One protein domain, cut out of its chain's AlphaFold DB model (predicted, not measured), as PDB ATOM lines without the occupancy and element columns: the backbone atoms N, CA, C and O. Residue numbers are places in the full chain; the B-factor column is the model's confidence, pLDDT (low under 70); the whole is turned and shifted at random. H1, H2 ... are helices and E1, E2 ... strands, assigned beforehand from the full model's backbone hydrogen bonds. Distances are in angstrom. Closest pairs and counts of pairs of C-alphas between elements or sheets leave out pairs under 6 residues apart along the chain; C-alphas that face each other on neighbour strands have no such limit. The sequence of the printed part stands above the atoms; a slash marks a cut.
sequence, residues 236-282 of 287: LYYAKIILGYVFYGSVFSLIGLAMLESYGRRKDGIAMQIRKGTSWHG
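Overview. This is residues 236 to 282 of the 287 residues of an uncharacterized protein of bacterium BMS3Bbin09 (UniProt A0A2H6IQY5). A small two-stranded hairpin, E1 and E2, sits at the far end of one long helix, H1, and most of that helix, residues 236 to 261, sticks out free. The 47 printed residues run H1, E1, E2, mostly helix, with the two strands antiparallel. The whole is extended, a rod spanning 49 by 23 by 8 A, with a radius of gyration of the C-alphas of 16.5 A.

Along the chain. Find E1 at residues 271 to 274, beginning at C-alpha 271 (23.004, -44.629, 43.303), and E2 at residues 278 to 281; each is 9.9 A long. Go back to C-alpha 236 at (0.399, -6.056, 59.194); from there H1 runs 45.8 A to C-alpha 267 at (13.689, -46.913, 43.269).

Arrangement. Look across the hairpin E1 and E2, at 150 degrees between directions: N 281 and O 271 are 3.0 A apart, N 273 and O 279 3.2 A, within hydrogen-bond range. The closest C-alphas of H1 and E1 are those of Arg 265 and Ala 271, 7.7 A apart. H1 and E2 are only just apart, at 8.1 A. In H1 every O i to N i+4 pair is within hydrogen-bond range.

Size, cuts and confidence. The C-alphas farthest apart, of Leu 236 and Gly 282, are 49.6 A apart. The printed part has no cut, and both links are tight. Look for pLDDT under 70 at residues 275 to 278 and 281 to 282.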
ATOM      1  N   LEU A 236      -0.980  -5.589  59.023       82.44
ATOM      2  CA  LEU A 236       0.399  -6.056  59.194       82.44
ATOM      3  C   LEU A 236       0.448  -7.445  59.844       82.44
ATOM      4  O   LEU A 236       1.280  -8.266  59.461       82.44
ATOM      5  N   TYR A 237      -0.469  -7.734  60.771       84.69
ATOM      6  CA  TYR A 237      -0.586  -9.039  61.418       84.69
ATOM      7  C   TYR A 237      -0.893 -10.153  60.409       84.69
ATOM      8  O   TYR A 237      -0.144 -11.127  60.314       84.69
ATOM      9  N   TYR A 238      -1.951 -10.002  59.604       88.38
ATOM     10  CA  TYR A 238      -2.287 -11.016  58.602       88.38
ATOM     11  C   TYR A 238      -1.249 -11.085  57.480       88.38
ATOM     12  O   TYR A 238      -0.938 -12.185  57.030       88.38
ATOM     13  N   ALA A 239      -0.652  -9.959  57.076       88.75
ATOM     14  CA  ALA A 239       0.443  -9.963  56.107       88.75
ATOM     15  C   ALA A 239       1.652 -10.773  56.613       88.75
ATOM     16  O   ALA A 239       2.164 -11.613  55.872       88.75
ATOM     17  N   LYS A 240       2.063 -10.592  57.881       87.62
ATOM     18  CA  LYS A 240       3.126 -11.391  58.528       87.62
ATOM     19  C   LYS A 240       2.797 -12.885  58.479       87.62
ATOM     20  O   LYS A 240       3.654 -13.686  58.111       87.62
ATOM     21  N   ILE A 241       1.564 -13.257  58.822       88.38
ATOM     22  CA  ILE A 241       1.117 -14.657  58.838       88.38
ATOM     23  C   ILE A 241       1.114 -15.262  57.433       88.38
ATOM     24  O   ILE A 241       1.698 -16.325  57.227       88.38
ATOM     25  N   ILE A 242       0.481 -14.591  56.468       93.69
ATOM     26  CA  ILE A 242       0.376 -15.073  55.086       93.69
ATOM     27  C   ILE A 242       1.770 -15.236  54.489       93.69
ATOM     28  O   ILE A 242       2.083 -16.295  53.952       93.69
ATOM     29  N   LEU A 243       2.631 -14.225  54.634       91.81
ATOM     30  CA  LEU A 243       3.998 -14.288  54.125       91.81
ATOM     31  C   LEU A 243       4.794 -15.420  54.789       91.81
ATOM     32  O   LEU A 243       5.541 -16.117  54.106       91.81
ATOM     33  N   GLY A 244       4.592 -15.648  56.090       91.25
ATOM     34  CA  GLY A 244       5.169 -16.781  56.812       91.25
ATOM     35  C   GLY A 244       4.731 -18.127  56.233       91.25
ATOM     36  O   GLY A 244       5.579 -18.957  55.910       91.25
ATOM     37  N   TYR A 245       3.427 -18.338  56.036       95.44
ATOM     38  CA  TYR A 245       2.911 -19.571  55.432       95.44
ATOM     39  C   TYR A 245       3.389 -19.769  53.997       95.44
ATOM     40  O   TYR A 245       3.746 -20.887  53.638       95.44
ATOM     41  N   VAL A 246       3.440 -18.709  53.189       96.19
ATOM     42  CA  VAL A 246       3.973 -18.773  51.821       96.19
ATOM     43  C   VAL A 246       5.448 -19.167  51.843       96.19
ATOM     44  O   VAL A 246       5.848 -20.084  51.126       96.19
ATOM     45  N   PHE A 247       6.253 -18.535  52.701       95.31
ATOM     46  CA  PHE A 247       7.672 -18.850  52.837       95.31
ATOM     47  C   PHE A 247       7.885 -20.307  53.262       95.31
ATOM     48  O   PHE A 247       8.511 -21.072  52.527       95.31
ATOM     49  N   TYR A 248       7.319 -20.726  54.396       95.00
ATOM     50  CA  TYR A 248       7.491 -22.095  54.884       95.00
ATOM     51  C   TYR A 248       6.873 -23.119  53.935       95.00
ATOM     52  O   TYR A 248       7.514 -24.121  53.629       95.00
ATOM     53  N   GLY A 249       5.681 -22.850  53.408       96.44
ATOM     54  CA  GLY A 249       5.023 -23.694  52.416       96.44
ATOM     55  C   GLY A 249       5.899 -23.914  51.187       96.44
ATOM     56  O   GLY A 249       6.060 -25.055  50.758       96.44
ATOM     57  N   SER A 250       6.542 -22.861  50.670       96.31
ATOM     58  CA  SER A 250       7.473 -22.980  49.543       96.31
ATOM     59  C   SER A 250       8.705 -23.825  49.891       96.31
ATOM     60  O   SER A 250       9.044 -24.743  49.144       96.31
ATOM     61  N   VAL A 251       9.324 -23.596  51.053       95.88
ATOM     62  CA  VAL A 251      10.513 -24.337  51.505       95.88
ATOM     63  C   VAL A 251      10.189 -25.818  51.710       95.88
ATOM     64  O   VAL A 251      10.890 -26.676  51.175       95.88
ATOM     65  N   PHE A 252       9.106 -26.140  52.422       96.25
ATOM     66  CA  PHE A 252       8.694 -27.526  52.656       96.25
ATOM     67  C   PHE A 252       8.243 -28.225  51.373       96.25
ATOM     68  O   PHE A 252       8.545 -29.405  51.199       96.25
ATOM     69  N   SER A 253       7.593 -27.514  50.450       96.19
ATOM     70  CA  SER A 253       7.230 -28.076  49.142       96.19
ATOM     71  C   SER A 253       8.469 -28.424  48.322       96.19
ATOM     72  O   SER A 253       8.549 -29.523  47.780       96.19
ATOM     73  N   LEU A 254       9.470 -27.537  48.273       96.12
ATOM     74  CA  LEU A 254      10.732 -27.799  47.573       96.12
ATOM     75  C   LEU A 254      11.498 -28.972  48.196       96.12
ATOM     76  O   LEU A 254      11.972 -29.846  47.472       96.12
ATOM     77  N   ILE A 255      11.573 -29.031  49.529       95.56
ATOM     78  CA  ILE A 255      12.184 -30.162  50.242       95.56
ATOM     79  C   ILE A 255      11.418 -31.459  49.947       95.56
ATOM     80  O   ILE A 255      12.037 -32.483  49.663       95.56
ATOM     81  N   GLY A 256      10.084 -31.421  49.958       96.12
ATOM     82  CA  GLY A 256       9.232 -32.568  49.649       96.12
ATOM     83  C   GLY A 256       9.422 -33.073  48.220       96.12
ATOM     84  O   GLY A 256       9.607 -34.272  48.013       96.12
ATOM     85  N   LEU A 257       9.463 -32.172  47.236       95.25
ATOM     86  CA  LEU A 257       9.762 -32.513  45.842       95.25
ATOM     87  C   LEU A 257      11.159 -33.127  45.705       95.25
ATOM     88  O   LEU A 257      11.299 -34.177  45.081       95.25
ATOM     89  N   ALA A 258      12.171 -32.540  46.353       92.06
ATOM     90  CA  ALA A 258      13.532 -33.076  46.354       92.06
ATOM     91  C   ALA A 258      13.604 -34.477  46.991       92.06
ATOM     92  O   ALA A 258      14.330 -35.352  46.507       92.06
ATOM     93  N   MET A 259      12.831 -34.725  48.052       92.12
ATOM     94  CA  MET A 259      12.719 -36.042  48.684       92.12
ATOM     95  C   MET A 259      12.019 -37.062  47.781       92.12
ATOM     96  O   MET A 259      12.518 -38.181  47.640       92.12
ATOM     97  N   LEU A 260      10.906 -36.690  47.143       92.25
ATOM     98  CA  LEU A 260      10.176 -37.552  46.206       92.25
ATOM     99  C   LEU A 260      11.033 -37.912  44.992       92.25
ATOM    100  O   LEU A 260      11.083 -39.078  44.597       92.25
ATOM    101  N   GLU A 261      11.749 -36.937  44.435       89.38
ATOM    102  CA  GLU A 261      12.700 -37.162  43.350       89.38
ATOM    103  C   GLU A 261      13.815 -38.117  43.794       89.38
ATOM    104  O   GLU A 261      14.098 -39.106  43.116       89.38
ATOM    105  N   SER A 262      14.409 -37.873  44.965       86.81
ATOM    106  CA  SER A 262      15.468 -38.723  45.524       86.81
ATOM    107  C   SER A 262      14.992 -40.158  45.765       86.81
ATOM    108  O   SER A 262      15.714 -41.114  45.470       86.81
ATOM    109  N   TYR A 263      13.769 -40.331  46.269       87.94
ATOM    110  CA  TYR A 263      13.144 -41.640  46.446       87.94
ATOM    111  C   TYR A 263      12.888 -42.331  45.099       87.94
ATOM    112  O   TYR A 263      13.229 -43.503  44.939       87.94
ATOM    113  N   GLY A 264      12.361 -41.599  44.112       85.81
ATOM    114  CA  GLY A 264      12.151 -42.098  42.753       85.81
ATOM    115  C   GLY A 264      13.450 -42.576  42.102       85.81
ATOM    116  O   GLY A 264      13.515 -43.704  41.619       85.81
ATOM    117  N   ARG A 265      14.520 -41.775  42.184       83.44
ATOM    118  CA  ARG A 265      15.855 -42.131  41.672       83.44
ATOM    119  C   ARG A 265      16.412 -43.390  42.343       83.44
ATOM    120  O   ARG A 265      16.918 -44.269  41.650       83.44
ATOM    121  N   ARG A 266      16.273 -43.517  43.670       82.19
ATOM    122  CA  ARG A 266      16.670 -44.740  44.395       82.19
ATOM    123  C   ARG A 266      15.875 -45.963  43.939       82.19
ATOM    124  O   ARG A 266      16.473 -47.012  43.721       82.19
ATOM    125  N   LYS A 267      14.555 -45.831  43.769       83.81
ATOM    126  CA  LYS A 267      13.689 -46.913  43.269       83.81
ATOM    127  C   LYS A 267      14.069 -47.346  41.847       83.81
ATOM    128  O   LYS A 267      14.021 -48.534  41.545       83.81
ATOM    129  N   ASP A 268      14.509 -46.408  41.012       82.62
ATOM    130  CA  ASP A 268      15.008 -46.673  39.656       82.62
ATOM    131  C   ASP A 268      16.417 -47.307  39.627       82.62
ATOM    132  O   ASP A 268      16.931 -47.616  38.550       82.62
ATOM    133  N   GLY A 269      17.046 -47.528  40.789       78.56
ATOM    134  CA  GLY A 269      18.380 -48.125  40.912       78.56
ATOM    135  C   GLY A 269      19.535 -47.137  40.715       78.56
ATOM    136  O   GLY A 269      20.676 -47.564  40.541       78.56
ATOM    137  N   ILE A 270      19.267 -45.828  40.734       80.31
ATOM    138  CA  ILE A 270      20.287 -44.778  40.619       80.31
ATOM    139  C   ILE A 270      20.939 -44.581  41.991       80.31
ATOM    140  O   ILE A 270      20.269 -44.261  42.978       80.31
ATOM    141  N   ALA A 271      22.258 -44.749  42.058       76.12
ATOM    142  CA  ALA A 271      23.004 -44.629  43.303       76.12
ATOM    143  C   ALA A 271      23.437 -43.178  43.547       76.12
ATOM    144  O   ALA A 271      23.980 -42.505  42.666       76.12
ATOM    145  N   MET A 272      23.227 -42.704  44.774       75.06
ATOM    146  CA  MET A 272      23.801 -41.446  45.239       75.06
ATOM    147  C   MET A 272      25.239 -41.712  45.685       75.06
ATOM    148  O   MET A 272      25.460 -42.551  46.559       75.06
ATOM    149  N   GLN A 273      26.210 -41.014  45.096       73.00
ATOM    150  CA  GLN A 273      27.620 -41.158  45.465       73.00
ATOM    151  C   GLN A 273      28.198 -39.822  45.931       73.00
ATOM    152  O   GLN A 273      27.920 -38.768  45.360       73.00
ATOM    153  N   ILE A 274      29.020 -39.887  46.978       72.50
ATOM    154  CA  ILE A 274      29.763 -38.751  47.526       72.50
ATOM    155  C   ILE A 274      31.243 -38.994  47.219       72.50
ATOM    156  O   ILE A 274      32.012 -39.438  48.069       72.50
ATOM    157  N   ARG A 275      31.653 -38.784  45.967       52.88
ATOM    158  CA  ARG A 275      33.069 -38.841  45.572       52.88
ATOM    159  C   ARG A 275      33.292 -37.812  44.464       52.88
ATOM    160  O   ARG A 275      32.729 -37.952  43.389       52.88
ATOM    161  N   LYS A 276      34.089 -36.771  44.750       60.50
ATOM    162  CA  LYS A 276      34.225 -35.534  43.940       60.50
ATOM    163  C   LYS A 276      32.924 -34.706  43.811       60.50
ATOM    164  O   LYS A 276      32.627 -34.179  42.747       60.50
ATOM    165  N   GLY A 277      32.162 -34.580  44.902       62.34
ATOM    166  CA  GLY A 277      30.884 -33.851  44.961       62.34
ATOM    167  C   GLY A 277      29.682 -34.772  45.190       62.34
ATOM    168  O   GLY A 277      29.826 -35.995  45.215       62.34
ATOM    169  N   THR A 278      28.500 -34.190  45.395       67.25
ATOM    170  CA  THR A 278      27.232 -34.916  45.583       67.25
ATOM    171  C   THR A 278      26.498 -35.030  44.251       67.25
ATOM    172  O   THR A 278      25.893 -34.057  43.800       67.25
ATOM    173  N   SER A 279      26.547 -36.200  43.607       71.56
ATOM    174  CA  SER A 279      25.858 -36.423  42.328       71.56
ATOM    175  C   SER A 279      25.234 -37.816  42.213       71.56
ATOM    176  O   SER A 279      25.723 -38.812  42.757       71.56
ATOM    177  N   TRP A 280      24.101 -37.867  41.509       73.62
ATOM    178  CA  TRP A 280      23.347 -39.084  41.211       73.62
ATOM    179  C   TRP A 280      23.897 -39.745  39.944       73.62
ATOM    180  O   TRP A 280      23.944 -39.098  38.899       73.62
ATOM    181  N   HIS A 281      24.275 -41.022  40.024       66.06
ATOM    182  CA  HIS A 281      24.869 -41.766  38.908       66.06
ATOM    183  C   HIS A 281      24.004 -42.969  38.506       66.06
ATOM    184  O   HIS A 281      23.658 -43.808  39.340       66.06
ATOM    185  N   GLY A 282      23.667 -43.052  37.216       67.88
ATOM    186  CA  GLY A 282      22.825 -44.100  36.625       67.88
ATOM    187  C   GLY A 282      21.798 -43.526  35.641       67.88
ATOM    188  O   GLY A 282      21.399 -42.370  35.764       67.88
TER     189      GLY A 282